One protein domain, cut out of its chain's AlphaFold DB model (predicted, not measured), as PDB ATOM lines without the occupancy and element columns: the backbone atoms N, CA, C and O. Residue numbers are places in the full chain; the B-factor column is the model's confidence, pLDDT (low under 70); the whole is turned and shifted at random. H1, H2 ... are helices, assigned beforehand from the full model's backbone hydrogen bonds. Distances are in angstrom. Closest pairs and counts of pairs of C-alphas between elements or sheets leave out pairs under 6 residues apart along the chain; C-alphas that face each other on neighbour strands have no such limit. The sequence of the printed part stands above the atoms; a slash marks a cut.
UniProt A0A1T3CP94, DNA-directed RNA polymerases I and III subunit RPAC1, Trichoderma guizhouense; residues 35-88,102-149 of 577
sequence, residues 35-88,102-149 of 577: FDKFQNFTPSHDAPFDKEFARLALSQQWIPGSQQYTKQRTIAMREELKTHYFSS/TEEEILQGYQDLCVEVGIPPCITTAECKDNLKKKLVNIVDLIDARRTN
ATOM      1  N   PHE A  35     127.988 117.951  85.731       82.31
ATOM      2  CA  PHE A  35     128.843 119.061  86.132       82.31
ATOM      3  C   PHE A  35     128.155 120.060  87.087       82.31
ATOM      4  O   PHE A  35     128.855 120.690  87.880       82.31
ATOM      5  N   ASP A  36     126.819 120.157  87.091       77.94
ATOM      6  CA  ASP A  36     126.050 121.064  87.964       77.94
ATOM      7  C   ASP A  36     126.002 120.594  89.429       77.94
ATOM      8  O   ASP A  36     125.683 121.366  90.332       77.94
ATOM      9  N   LYS A  37     126.370 119.333  89.698       78.69
ATOM     10  CA  LYS A  37     126.362 118.743  91.048       78.69
ATOM     11  C   LYS A  37     127.507 119.260  91.946       78.69
ATOM     12  O   LYS A  37     127.555 118.932  93.132       78.69
ATOM     13  N   PHE A  38     128.440 120.054  91.413       80.25
ATOM     14  CA  PHE A  38     129.659 120.479  92.113       80.25
ATOM     15  C   PHE A  38     129.585 121.944  92.578       80.25
ATOM     16  O   PHE A  38     129.705 122.868  91.782       80.25
ATOM     17  N   GLN A  39     129.491 122.165  93.897       71.44
ATOM     18  CA  GLN A  39     129.267 123.490  94.513       71.44
ATOM     19  C   GLN A  39     130.329 124.563  94.188       71.44
ATOM     20  O   GLN A  39     130.030 125.752  94.238       71.44
ATOM     21  N   ASN A  40     131.558 124.161  93.837       76.31
ATOM     22  CA  ASN A  40     132.685 125.060  93.536       76.31
ATOM     23  C   ASN A  40     133.077 125.051  92.048       76.31
ATOM     24  O   ASN A  40     134.228 125.328  91.701       76.31
ATOM     25  N   PHE A  41     132.150 124.688  91.164       83.19
ATOM     26  CA  PHE A  41     132.384 124.622  89.729       83.19
ATOM     27  C   PHE A  41     131.238 125.300  88.978       83.19
ATOM     28  O   PHE A  41     130.077 125.096  89.305       83.19
ATOM     29  N   THR A  42     131.560 126.123  87.979       83.44
ATOM     30  CA  THR A  42     130.562 126.737  87.092       83.44
ATOM     31  C   THR A  42     130.630 126.041  85.734       83.44
ATOM     32  O   THR A  42     131.636 126.238  85.035       83.44
ATOM     33  N   PRO A  43     129.629 125.223  85.364       82.94
ATOM     34  CA  PRO A  43     129.667 124.461  84.122       82.94
ATOM     35  C   PRO A  43     129.533 125.322  82.865       82.94
ATOM     36  O   PRO A  43     128.842 126.339  82.844       82.94
ATOM     37  N   SER A  44     130.197 124.899  81.794       81.75
ATOM     38  CA  SER A  44     129.984 125.372  80.429       81.75
ATOM     39  C   SER A  44     129.245 124.295  79.639       81.75
ATOM     40  O   SER A  44     129.781 123.212  79.399       81.75
ATOM     41  N   HIS A  45     128.006 124.581  79.233       73.62
ATOM     42  CA  HIS A  45     127.157 123.610  78.531       73.62
ATOM     43  C   HIS A  45     127.557 123.405  77.059       73.62
ATOM     44  O   HIS A  45     127.343 122.319  76.535       73.62
ATOM     45  N   ASP A  46     128.245 124.376  76.444       75.50
ATOM     46  CA  ASP A  46     128.684 124.320  75.036       75.50
ATOM     47  C   ASP A  46     130.120 123.783  74.855       75.50
ATOM     48  O   ASP A  46     130.651 123.707  73.740       75.50
ATOM     49  N   ALA A  47     130.808 123.452  75.953       79.81
ATOM     50  CA  ALA A  47     132.160 122.910  75.908       79.81
ATOM     51  C   ALA A  47     132.147 121.389  75.644       79.81
ATOM     52  O   ALA A  47     131.364 120.673  76.281       79.81
ATOM     53  N   PRO A  48     133.059 120.873  74.788       84.44
ATOM     54  CA  PRO A  48     133.306 119.438  74.658       84.44
ATOM     55  C   PRO A  48     133.558 118.785  76.021       84.44
ATOM     56  O   PRO A  48     134.270 119.358  76.853       84.44
ATOM     57  N   PHE A  49     133.033 117.581  76.225       84.94
ATOM     58  CA  PHE A  49     133.089 116.807  77.458       84.94
ATOM     59  C   PHE A  49     134.510 116.731  78.014       84.94
ATOM     60  O   PHE A  49     134.719 116.993  79.195       84.94
ATOM     61  N   ASP A  50     135.512 116.455  77.174       83.69
ATOM     62  CA  ASP A  50     136.902 116.354  77.634       83.69
ATOM     63  C   ASP A  50     137.456 117.684  78.164       83.69
ATOM     64  O   ASP A  50     138.215 117.701  79.136       83.69
ATOM     65  N   LYS A  51     137.062 118.812  77.560       85.06
ATOM     66  CA  LYS A  51     137.471 120.141  78.037       85.06
ATOM     67  C   LYS A  51     136.776 120.490  79.347       85.06
ATOM     68  O   LYS A  51     137.422 121.024  80.248       85.06
ATOM     69  N   GLU A  52     135.494 120.162  79.457       86.38
ATOM     70  CA  GLU A  52     134.702 120.465  80.645       86.38
ATOM     71  C   GLU A  52     135.095 119.582  81.833       86.38
ATOM     72  O   GLU A  52     135.318 120.077  82.941       86.38
ATOM     73  N   PHE A  53     135.333 118.295  81.584       87.75
ATOM     74  CA  PHE A  53     135.841 117.368  82.585       87.75
ATOM     75  C   PHE A  53     137.251 117.733  83.054       87.75
ATOM     76  O   PHE A  53     137.535 117.645  84.247       87.75
ATOM     77  N   ALA A  54     138.138 118.196  82.166       85.50
ATOM     78  CA  ALA A  54     139.455 118.689  82.575       85.50
ATOM     79  C   ALA A  54     139.351 119.917  83.500       85.50
ATOM     80  O   ALA A  54     140.077 120.011  84.490       85.50
ATOM     81  N   ARG A  55     138.413 120.829  83.217       88.31
ATOM     82  CA  ARG A  55     138.097 121.994  84.057       88.31
ATOM     83  C   ARG A  55     137.569 121.583  85.436       88.31
ATOM     84  O   ARG A  55     138.025 122.124  86.446       88.31
ATOM     85  N   LEU A  56     136.665 120.604  85.487       86.88
ATOM     86  CA  LEU A  56     136.161 120.045  86.741       86.88
ATOM     87  C   LEU A  56     137.277 119.339  87.525       86.88
ATOM     88  O   LEU A  56     137.450 119.585  88.714       86.88
ATOM     89  N   ALA A  57     138.083 118.506  86.869       87.00
ATOM     90  CA  ALA A  57     139.175 117.786  87.513       87.00
ATOM     91  C   ALA A  57     140.206 118.735  88.143       87.00
ATOM     92  O   ALA A  57     140.675 118.477  89.251       87.00
ATOM     93  N   LEU A  58     140.509 119.859  87.484       87.69
ATOM     94  CA  LEU A  58     141.365 120.905  88.042       87.69
ATOM     95  C   LEU A  58     140.740 121.569  89.280       87.69
ATOM     96  O   LEU A  58     141.453 121.794  90.256       87.69
ATOM     97  N   SER A  59     139.429 121.848  89.277       86.75
ATOM     98  CA  SER A  59     138.748 122.458  90.434       86.75
ATOM     99  C   SER A  59     138.665 121.513  91.639       86.75
ATOM    100  O   SER A  59     138.779 121.956  92.779       86.75
ATOM    101  N   GLN A  60     138.532 120.209  91.386       85.62
ATOM    102  CA  GLN A  60     138.443 119.161  92.407       85.62
ATOM    103  C   GLN A  60     139.805 118.551  92.796       85.62
ATOM    104  O   GLN A  60     139.848 117.599  93.575       85.62
ATOM    105  N   GLN A  61     140.916 119.072  92.257       85.94
ATOM    106  CA  GLN A  61     142.280 118.555  92.463       85.94
ATOM    107  C   GLN A  61     142.447 117.066  92.094       85.94
ATOM    108  O   GLN A  61     143.271 116.348  92.666       85.94
ATOM    109  N   TRP A  62     141.681 116.573  91.120       84.88
ATOM    110  CA  TRP A  62     141.826 115.211  90.612       84.88
ATOM    111  C   TRP A  62     142.997 115.138  89.640       84.88
ATOM    112  O   TRP A  62     142.948 115.681  88.537       84.88
ATOM    113  N   ILE A  63     144.044 114.422  90.045       80.31
ATOM    114  CA  ILE A  63     145.273 114.279  89.262       80.31
ATOM    115  C   ILE A  63     144.974 113.459  87.995       80.31
ATOM    116  O   ILE A  63     144.580 112.290  88.131       80.31
ATOM    117  N   PRO A  64     145.165 114.013  86.780       72.19
ATOM    118  CA  PRO A  64     144.993 113.269  85.534       72.19
ATOM    119  C   PRO A  64     145.811 111.974  85.530       72.19
ATOM    120  O   PRO A  64     146.986 111.972  85.885       72.19
ATOM    121  N   GLY A  65     145.175 110.861  85.159       68.69
ATOM    122  CA  GLY A  65     145.799 109.530  85.148       68.69
ATOM    123  C   GLY A  65     145.738 108.756  86.474       68.69
ATOM    124  O   GLY A  65     146.055 107.570  86.492       68.69
ATOM    125  N   SER A  66     145.282 109.366  87.574       70.19
ATOM    126  CA  SER A  66     145.024 108.644  88.830       70.19
ATOM    127  C   SER A  66     143.805 107.712  88.727       70.19
ATOM    128  O   SER A  66     142.879 107.949  87.948       70.19
ATOM    129  N   GLN A  67     143.747 106.679  89.579       64.25
ATOM    130  CA  GLN A  67     142.574 105.798  89.676       64.25
ATOM    131  C   GLN A  67     141.295 106.595  89.991       64.25
ATOM    132  O   GLN A  67     140.226 106.292  89.462       64.25
ATOM    133  N   GLN A  68     141.413 107.649  90.805       68.88
ATOM    134  CA  GLN A  68     140.316 108.557  91.127       68.88
ATOM    135  C   GLN A  68     139.865 109.363  89.904       68.88
ATOM    136  O   GLN A  68     138.667 109.410  89.642       68.88
ATOM    137  N   TYR A  69     140.785 109.923  89.114       80.50
ATOM    138  CA  TYR A  69     140.453 110.645  87.879       80.50
ATOM    139  C   TYR A  69     139.744 109.741  86.866       80.50
ATOM    140  O   TYR A  69     138.691 110.105  86.354       80.50
ATOM    141  N   THR A  70     140.253 108.529  86.631       65.62
ATOM    142  CA  THR A  70     139.630 107.565  85.708       65.62
ATOM    143  C   THR A  70     138.245 107.127  86.191       65.62
ATOM    144  O   THR A  70     137.303 107.047  85.396       65.62
ATOM    145  N   LYS A  71     138.089 106.896  87.503       71.75
ATOM    146  CA  LYS A  71     136.800 106.556  88.116       71.75
ATOM    147  C   LYS A  71     135.795 107.699  87.962       71.75
ATOM    148  O   LYS A  71     134.688 107.456  87.492       71.75
ATOM    149  N   GLN A  72     136.185 108.928  88.298       81.31
ATOM    150  CA  GLN A  72     135.315 110.102  88.182       81.31
ATOM    151  C   GLN A  72     134.985 110.426  86.724       81.31
ATOM    152  O   GLN A  72     133.845 110.755  86.422       81.31
ATOM    153  N   ARG A  73     135.926 110.222  85.795       81.44
ATOM    154  CA  ARG A  73     135.675 110.374  84.355       81.44
ATOM    155  C   ARG A  73     134.643 109.373  83.856       81.44
ATOM    156  O   ARG A  73     133.760 109.730  83.088       81.44
ATOM    157  N   THR A  74     134.728 108.127  84.314       67.56
ATOM    158  CA  THR A  74     133.756 107.078  83.967       67.56
ATOM    159  C   THR A  74     132.369 107.378  84.531       67.56
ATOM    160  O   THR A  74     131.378 107.185  83.831       67.56
ATOM    161  N   ILE A  75     132.294 107.885  85.768       73.06
ATOM    162  CA  ILE A  75     131.035 108.326  86.382       73.06
ATOM    163  C   ILE A  75     130.445 109.491  85.582       73.06
ATOM    164  O   ILE A  75     129.299 109.400  85.162       73.06
ATOM    165  N   ALA A  76     131.240 110.521  85.286       78.19
ATOM    166  CA  ALA A  76     130.796 111.680  84.517       78.19
ATOM    167  C   ALA A  76     130.307 111.297  83.111       78.19
ATOM    168  O   ALA A  76     129.241 111.744  82.708       78.19
ATOM    169  N   MET A  77     131.014 110.416  82.388       76.25
ATOM    170  CA  MET A  77     130.556 109.925  81.076       76.25
ATOM    171  C   MET A  77     129.220 109.177  81.174       76.25
ATOM    172  O   MET A  77     128.341 109.376  80.340       76.25
ATOM    173  N   ARG A  78     129.061 108.305  82.180       72.00
ATOM    174  CA  ARG A  78     127.819 107.542  82.381       72.00
ATOM    175  C   ARG A  78     126.649 108.463  82.717       72.00
ATOM    176  O   ARG A  78     125.565 108.274  82.176       72.00
ATOM    177  N   GLU A  79     126.870 109.422  83.605       75.00
ATOM    178  CA  GLU A  79     125.847 110.363  84.057       75.00
ATOM    179  C   GLU A  79     125.447 111.329  82.940       75.00
ATOM    180  O   GLU A  79     124.259 111.504  82.713       75.00
ATOM    181  N   GLU A  80     126.397 111.870  82.171       79.50
ATOM    182  CA  GLU A  80     126.093 112.728  81.014       79.50
ATOM    183  C   GLU A  80     125.318 111.969  79.930       79.50
ATOM    184  O   GLU A  80     124.340 112.482  79.392       79.50
ATOM    185  N   LEU A  81     125.690 110.716  79.641       74.88
ATOM    186  CA  LEU A  81     124.934 109.885  78.702       74.88
ATOM    187  C   LEU A  81     123.506 109.621  79.211       74.88
ATOM    188  O   LEU A  81     122.553 109.676  78.436       74.88
ATOM    189  N   LYS A  82     123.349 109.359  80.515       74.44
ATOM    190  CA  LYS A  82     122.038 109.167  81.147       74.44
ATOM    191  C   LYS A  82     121.199 110.444  81.074       74.44
ATOM    192  O   LYS A  82     120.037 110.373  80.696       74.44
ATOM    193  N   THR A  83     121.785 111.602  81.359       77.38
ATOM    194  CA  THR A  83     121.105 112.901  81.288       77.38
ATOM    195  C   THR A  83     120.693 113.271  79.863       77.38
ATOM    196  O   THR A  83     119.642 113.870  79.681       77.38
ATOM    197  N   HIS A  84     121.487 112.933  78.843       74.88
ATOM    198  CA  HIS A  84     121.164 113.309  77.462       74.88
ATOM    199  C   HIS A  84     120.174 112.373  76.770       74.88
ATOM    200  O   HIS A  84     119.411 112.839  75.928       74.88
ATOM    201  N   TYR A  85     120.193 111.081  77.102       73.50
ATOM    202  CA  TYR A  85     119.420 110.070  76.374       73.50
ATOM    203  C   TYR A  85     118.390 109.336  77.239       73.50
ATOM    204  O   TYR A  85     117.573 108.608  76.700       73.50
ATOM    205  N   PHE A  86     118.405 109.484  78.564       74.31
ATOM    206  CA  PHE A  86     117.566 108.690  79.474       74.31
ATOM    207  C   PHE A  86     117.000 109.527  80.640       74.31
ATOM    208  O   PHE A  86     116.905 109.036  81.763       74.31
ATOM    209  N   SER A  87     116.646 110.794  80.402       66.19
ATOM    210  CA  SER A  87     116.032 111.686  81.401       66.19
ATOM    211  C   SER A  87     114.539 111.923  81.132       66.19
ATOM    212  O   SER A  87     114.172 112.244  80.002       66.19
ATOM    213  N   SER A  88     113.697 111.841  82.169       56.34
ATOM    214  CA  SER A  88     112.257 112.149  82.089       56.34
ATOM    215  C   SER A  88     112.013 113.639  81.795       56.34
ATOM    216  O   SER A  88     112.663 114.503  82.384       56.34
ATOM    217  N   THR A 102     110.220 104.775  83.174       74.75
ATOM    218  CA  THR A 102     109.193 103.919  82.569       74.75
ATOM    219  C   THR A 102     109.749 103.171  81.349       74.75
ATOM    220  O   THR A 102     110.706 103.611  80.706       74.75
ATOM    221  N   GLU A 103     109.154 102.027  80.988       71.00
ATOM    222  CA  GLU A 103     109.593 101.250  79.813       71.00
ATOM    223  C   GLU A 103     109.514 102.057  78.503       71.00
ATOM    224  O   GLU A 103     110.342 101.861  77.609       71.00
ATOM    225  N   GLU A 104     108.573 103.003  78.414       75.44
ATOM    226  CA  GLU A 104     108.399 103.913  77.276       75.44
ATOM    227  C   GLU A 104     109.532 104.948  77.183       75.44
ATOM    228  O   GLU A 104     110.098 105.146  76.109       75.44
ATOM    229  N   GLU A 105     109.944 105.549  78.303       73.19
ATOM    230  CA  GLU A 105     111.073 106.493  78.346       73.19
ATOM    231  C   GLU A 105     112.405 105.801  78.027       73.19
ATOM    232  O   GLU A 105     113.259 106.353  77.329       73.19
ATOM    233  N   ILE A 106     112.575 104.559  78.490       71.44
ATOM    234  CA  ILE A 106     113.744 103.741  78.153       71.44
ATOM    235  C   ILE A 106     113.766 103.449  76.650       71.44
ATOM    236  O   ILE A 106     114.827 103.538  76.026       71.44
ATOM    237  N   LEU A 107     112.619 103.096  76.061       77.44
ATOM    238  CA  LEU A 107     112.500 102.865  74.623       77.44
ATOM    239  C   LEU A 107     112.844 104.119  73.821       77.44
ATOM    240  O   LEU A 107     113.665 104.019  72.907       77.44
ATOM    241  N   GLN A 108     112.298 105.275  74.202       78.50
ATOM    242  CA  GLN A 108     112.581 106.547  73.543       78.50
ATOM    243  C   GLN A 108     114.080 106.871  73.573       78.50
ATOM    244  O   GLN A 108     114.662 107.189  72.539       78.50
ATOM    245  N   GLY A 109     114.746 106.671  74.712       77.94
ATOM    246  CA  GLY A 109     116.187 106.896  74.823       77.94
ATOM    247  C   GLY A 109     117.031 106.035  73.882       77.94
ATOM    248  O   GLY A 109     117.978 106.510  73.252       77.94
ATOM    249  N   TYR A 110     116.668 104.759  73.722       76.25
ATOM    250  CA  TYR A 110     117.337 103.884  72.754       76.25
ATOM    251  C   TYR A 110     117.010 104.236  71.298       76.25
ATOM    252  O   TYR A 110     117.864 104.046  70.433       76.25
ATOM    253  N   GLN A 111     115.808 104.734  71.010       79.25
ATOM    254  CA  GLN A 111     115.439 105.209  69.676       79.25
ATOM    255  C   GLN A 111     116.214 106.476  69.302       79.25
ATOM    256  O   GLN A 111     116.760 106.536  68.202       79.25
ATOM    257  N   ASP A 112     116.354 107.423  70.230       78.88
ATOM    258  CA  ASP A 112     117.141 108.644  70.037       78.88
ATOM    259  C   ASP A 112     118.618 108.316  69.790       78.88
ATOM    260  O   ASP A 112     119.235 108.862  68.876       78.88
ATOM    261  N   LEU A 113     119.169 107.352  70.538       77.75
ATOM    262  CA  LEU A 113     120.514 106.823  70.297       77.75
ATOM    263  C   LEU A 113     120.656 106.204  68.904       77.75
ATOM    264  O   LEU A 113     121.654 106.457  68.233       77.75
ATOM    265  N   CYS A 114     119.684 105.397  68.465       77.50
ATOM    266  CA  CYS A 114     119.678 104.820  67.119       77.50
ATOM    267  C   CYS A 114     119.709 105.920  66.051       77.50
ATOM    268  O   CYS A 114     120.562 105.868  65.165       77.50
ATOM    269  N   VAL A 115     118.846 106.933  66.170       79.75
ATOM    270  CA  VAL A 115     118.785 108.067  65.235       79.75
ATOM    271  C   VAL A 115     120.123 108.806  65.183       79.75
ATOM    272  O   VAL A 115     120.641 109.051  64.092       79.75
ATOM    273  N   GLU A 116     120.725 109.084  66.341       79.25
ATOM    274  CA  GLU A 116     121.995 109.812  66.456       79.25
ATOM    275  C   GLU A 116     123.155 109.091  65.740       79.25
ATOM    276  O   GLU A 116     124.006 109.719  65.111       79.25
ATOM    277  N   VAL A 117     123.162 107.753  65.753       76.81
ATOM    278  CA  VAL A 117     124.192 106.933  65.082       76.81
ATOM    279  C   VAL A 117     123.782 106.463  63.675       76.81
ATOM    280  O   VAL A 117     124.447 105.619  63.054       76.81
ATOM    281  N   GLY A 118     122.693 107.019  63.135       76.62
ATOM    282  CA  GLY A 118     122.195 106.744  61.785       76.62
ATOM    283  C   GLY A 118     121.609 105.340  61.601       76.62
ATOM    284  O   GLY A 118     121.744 104.757  60.526       76.62
ATOM    285  N   ILE A 119     121.014 104.770  62.648       80.12
ATOM    286  CA  ILE A 119     120.244 103.521  62.631       80.12
ATOM    287  C   ILE A 119     118.749 103.882  62.684       80.12
ATOM    288  O   ILE A 119     118.353 104.696  63.519       80.12
ATOM    289  N   PRO A 120     117.887 103.282  61.844       80.75
ATOM    290  CA  PRO A 120     116.449 103.509  61.938       80.75
ATOM    291  C   PRO A 120     115.913 103.025  63.303       80.75
ATOM    292  O   PRO A 120     116.210 101.892  63.697       80.75
ATOM    293  N   PRO A 121     115.143 103.849  64.039       83.38
ATOM    294  CA  PRO A 121     114.625 103.480  65.354       83.38
ATOM    295  C   PRO A 121     113.665 102.286  65.251       83.38
ATOM    296  O   PRO A 121     112.865 102.194  64.320       83.38
ATOM    297  N   CYS A 122     113.753 101.352  66.200       84.69
ATOM    298  CA  CYS A 122     112.899 100.162  66.263       84.69
ATOM    299  C   CYS A 122     111.814 100.314  67.336       84.69
ATOM    300  O   CYS A 122     111.926 101.134  68.244       84.69
ATOM    301  N   ILE A 123     110.771  99.489  67.251       82.38
ATOM    302  CA  ILE A 123     109.616  99.522  68.162       82.38
ATOM    303  C   ILE A 123     109.885  98.855  69.521       82.38
ATOM    304  O   ILE A 123     109.087  99.014  70.438       82.38
ATOM    305  N   THR A 124     110.993  98.119  69.675       82.62
ATOM    306  CA  THR A 124     111.360  97.459  70.937       82.62
ATOM    307  C   THR A 124     112.771  97.819  71.404       82.62
ATOM    308  O   THR A 124     113.692  98.027  70.609       82.62
ATOM    309  N   THR A 125     112.975  97.833  72.727       77.50
ATOM    310  CA  THR A 125     114.284  98.128  73.338       77.50
ATOM    311  C   THR A 125     115.334  97.073  72.985       77.50
ATOM    312  O   THR A 125     116.513  97.401  72.845       77.50
ATOM    313  N   ALA A 126     114.927  95.811  72.828       73.44
ATOM    314  CA  ALA A 126     115.809  94.705  72.470       73.44
ATOM    315  C   ALA A 126     116.386  94.867  71.053       73.44
ATOM    316  O   ALA A 126     117.598  94.747  70.871       73.44
ATOM    317  N   GLU A 127     115.549  95.220  70.074       75.62
ATOM    318  CA  GLU A 127     115.979  95.432  68.686       75.62
ATOM    319  C   GLU A 127     116.894  96.652  68.548       75.62
ATOM    320  O   GLU A 127     117.943  96.561  67.906       75.62
ATOM    321  N   CYS A 128     116.559  97.768  69.211       73.44
ATOM    322  CA  CYS A 128     117.434  98.943  69.245       73.44
ATOM    323  C   CYS A 128     118.811  98.587  69.829       73.44
ATOM    324  O   CYS A 128     119.838  98.900  69.229       73.44
ATOM    325  N   LYS A 129     118.856  97.859  70.956       70.19
ATOM    326  CA  LYS A 129     120.116  97.407  71.573       70.19
ATOM    327  C   LYS A 129     120.931  96.508  70.646       70.19
ATOM    328  O   LYS A 129     122.146  96.673  70.562       70.19
ATOM    329  N   ASP A 130     120.301  95.559  69.963       70.56
ATOM    330  CA  ASP A 130     121.008  94.630  69.080       70.56
ATOM    331  C   ASP A 130     121.534  95.293  67.805       70.56
ATOM    332  O   ASP A 130     122.588  94.896  67.304       70.56
ATOM    333  N   ASN A 131     120.864  96.331  67.305       70.12
ATOM    334  CA  ASN A 131     121.384  97.134  66.202       70.12
ATOM    335  C   ASN A 131     122.506  98.075  66.656       70.12
ATOM    336  O   ASN A 131     123.534  98.152  65.981       70.12
ATOM    337  N   LEU A 132     122.380  98.700  67.831       71.56
ATOM    338  CA  LEU A 132     123.434  99.535  68.415       71.56
ATOM    339  C   LEU A 132     124.726  98.742  68.669       71.56
ATOM    340  O   LEU A 132     125.805  99.234  68.364       71.56
ATOM    341  N   LYS A 133     124.642  97.477  69.116       68.50
ATOM    342  CA  LYS A 133     125.820  96.594  69.289       68.50
ATOM    343  C   LYS A 133     126.613  96.348  67.998       68.50
ATOM    344  O   LYS A 133     127.782  95.972  68.074       68.50
ATOM    345  N   LYS A 134     125.993  96.506  66.824       68.62
ATOM    346  CA  LYS A 134     126.634  96.293  65.512       68.62
ATOM    347  C   LYS A 134     127.361  97.541  64.998       68.62
ATOM    348  O   LYS A 134     128.075  97.443  64.002       68.62
ATOM    349  N   LYS A 135     127.198  98.694  65.656       66.06
ATOM    350  CA  LYS A 135     127.849  99.963  65.315       66.06
ATOM    351  C   LYS A 135     128.843 100.367  66.401       66.06
ATOM    352  O   LYS A 135     128.524 100.374  67.584       66.06
ATOM    353  N   LEU A 136     130.062 100.709  65.990       60.00
ATOM    354  CA  LEU A 136     131.096 101.222  66.886       60.00
ATOM    355  C   LEU A 136     131.050 102.749  66.861       60.00
ATOM    356  O   LEU A 136     131.255 103.352  65.813       60.00
ATOM    357  N   VAL A 137     130.771 103.357  68.012       65.69
ATOM    358  CA  VAL A 137     130.736 104.812  68.189       65.69
ATOM    359  C   VAL A 137     131.509 105.166  69.452       65.69
ATOM    360  O   VAL A 137     131.413 104.478  70.471       65.69
ATOM    361  N   ASN A 138     132.300 106.232  69.388       71.06
ATOM    362  CA  ASN A 138     132.977 106.780  70.552       71.06
ATOM    363  C   ASN A 138     131.957 107.499  71.451       71.06
ATOM    364  O   ASN A 138     131.278 108.430  71.025       71.06
ATOM    365  N   ILE A 139     131.867 107.075  72.712       68.44
ATOM    366  CA  ILE A 139     130.909 107.616  73.687       68.44
ATOM    367  C   ILE A 139     131.091 109.120  73.933       68.44
ATOM    368  O   ILE A 139     130.114 109.813  74.194       68.44
ATOM    369  N   VAL A 140     132.322 109.637  73.821       74.62
ATOM    370  CA  VAL A 140     132.598 111.073  73.976       74.62
ATOM    371  C   VAL A 140     132.027 111.853  72.799       74.62
ATOM    372  O   VAL A 140     131.412 112.888  73.017       74.62
ATOM    373  N   ASP A 141     132.132 111.323  71.579       75.06
ATOM    374  CA  ASP A 141     131.579 111.969  70.383       75.06
ATOM    375  C   ASP A 141     130.042 112.002  70.429       75.06
ATOM    376  O   ASP A 141     129.424 112.964  69.985       75.06
ATOM    377  N   LEU A 142     129.425 110.982  71.029       74.50
ATOM    378  CA  LEU A 142     127.980 110.894  71.247       74.50
ATOM    379  C   LEU A 142     127.471 111.887  72.310       74.50
ATOM    380  O   LEU A 142     126.373 112.431  72.184       74.50
ATOM    381  N   ILE A 143     128.260 112.132  73.358       77.12
ATOM    382  CA  ILE A 143     127.975 113.160  74.371       77.12
ATOM    383  C   ILE A 143     128.202 114.555  73.765       77.12
ATOM    384  O   ILE A 143     127.352 115.438  73.881       77.12
ATOM    385  N   ASP A 144     129.311 114.748  73.048       79.31
ATOM    386  CA  ASP A 144     129.664 116.014  72.404       79.31
ATOM    387  C   ASP A 144     128.709 116.401  71.280       79.31
ATOM    388  O   ASP A 144     128.512 117.595  71.046       79.31
ATOM    389  N   ALA A 145     128.070 115.436  70.618       75.31
ATOM    390  CA  ALA A 145     127.024 115.712  69.643       75.31
ATOM    391  C   ALA A 145     125.868 116.507  70.258       75.31
ATOM    392  O   ALA A 145     125.440 117.510  69.688       75.31
ATOM    393  N   ARG A 146     125.447 116.142  71.477       75.44
ATOM    394  CA  ARG A 146     124.391 116.846  72.217       75.44
ATOM    395  C   ARG A 146     124.884 118.097  72.942       75.44
ATOM    396  O   ARG A 146     124.139 119.068  73.000       75.44
ATOM    397  N   ARG A 147     126.130 118.120  73.427       72.44
ATOM    398  CA  ARG A 147     126.721 119.306  74.083       72.44
ATOM    399  C   ARG A 147     127.111 120.418  73.107       72.44
ATOM    400  O   ARG A 147     127.058 121.587  73.451       72.44
ATOM    401  N   THR A 148     127.533 120.069  71.891       76.12
ATOM    402  CA  THR A 148     128.083 121.029  70.908       76.12
ATOM    403  C   THR A 148     127.263 121.142  69.624       76.12
ATOM    404  O   THR A 148     127.643 121.889  68.721       76.12
ATOM    405  N   ASN A 149     126.143 120.414  69.539       67.12
ATOM    406  CA  ASN A 149     125.231 120.372  68.395       67.12
ATOM    407  C   ASN A 149     125.926 119.968  67.073       67.12
ATOM    408  O   ASN A 149     125.667 120.524  66.003       67.12
TER     409      ASN A 149
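This is residues 35 to 88 and 102 to 149 of the 577 residues of the protein "DNA-directed RNA polymerases I and III subunit RPAC1" of Trichoderma guizhouense (UniProt A0A1T3CP94). An elongated group of five helices has two parts: H1, H2 and H5 touch one another at large angles, and at the last-residue end of the long H2, H3 is set crosswise with H4 side by side with it. The printed part has 102 residues, 62 of them in named helices in the order H1 H2 H3 H4 H5; with no named strand, its class is all helix. It is only just compact, close to loose, with a radius of gyration of the C-alphas of 15.3 A, and spans 45 by 25 by 24 A.

After residues 35 to 48, which hold no named element, H1, residues 49 to 59, only just touches H2, residues 67 to 85, with 3 pairs of C-alphas within 8 A. The closest C-alphas, of Phe 53 and Arg 73, are 7.2 A apart, at a steep tilt of 48 degrees, opposite ways. H2 is the hub. With residue 85 alone it touches H3, residues 103 to 116, about perpendicular at 80 degrees; the closest C-alphas, of Tyr 85 and Gly 109, are 4.8 A apart. H3 touches H4, residues 125 to 132, at a shallow tilt of 19 degrees, the same way; the closest C-alphas, of Leu 107 and Thr 125, are 5.2 A apart. H5, residues 139 to 148, touches H2 residues 77 to 84 at a steep tilt of 57 degrees, the same way; the closest C-alphas, of Leu 81 and Ile 143, are 6.2 A apart. H5 also touches H1, about perpendicular at 89 degrees, the closest C-alphas being those of Phe 49 and Asp 144, 6.2 A. H4 and H5 are apart. Every O i to N i+4 pair is within hydrogen-bond range in H1, H2, H3 and H4, and 5 of 6 are in H5.

H1 begins at C-alpha 49, (133.089, 116.807, 77.458), and is 15.2 A long. H2 is 27.0 A, H3 20.1 A, H4 10.5 A and H5 14.0 A long; H5 ends at C-alpha 148, (128.083, 121.029, 70.908).

The C-alphas of Gln 61 and Ile 123, the two farthest apart, are 44.9 A apart. Residues 89 to 101 are cut out, and C-alphas 88 and 102 are 8.8 A apart across the cut. Of the links that are printed whole, H1 to H2, H3 to H4 and H4 to H5 are short. Mean pLDDT of the printed part is 76.6; 14 residues are under 70, among them 133 to 137.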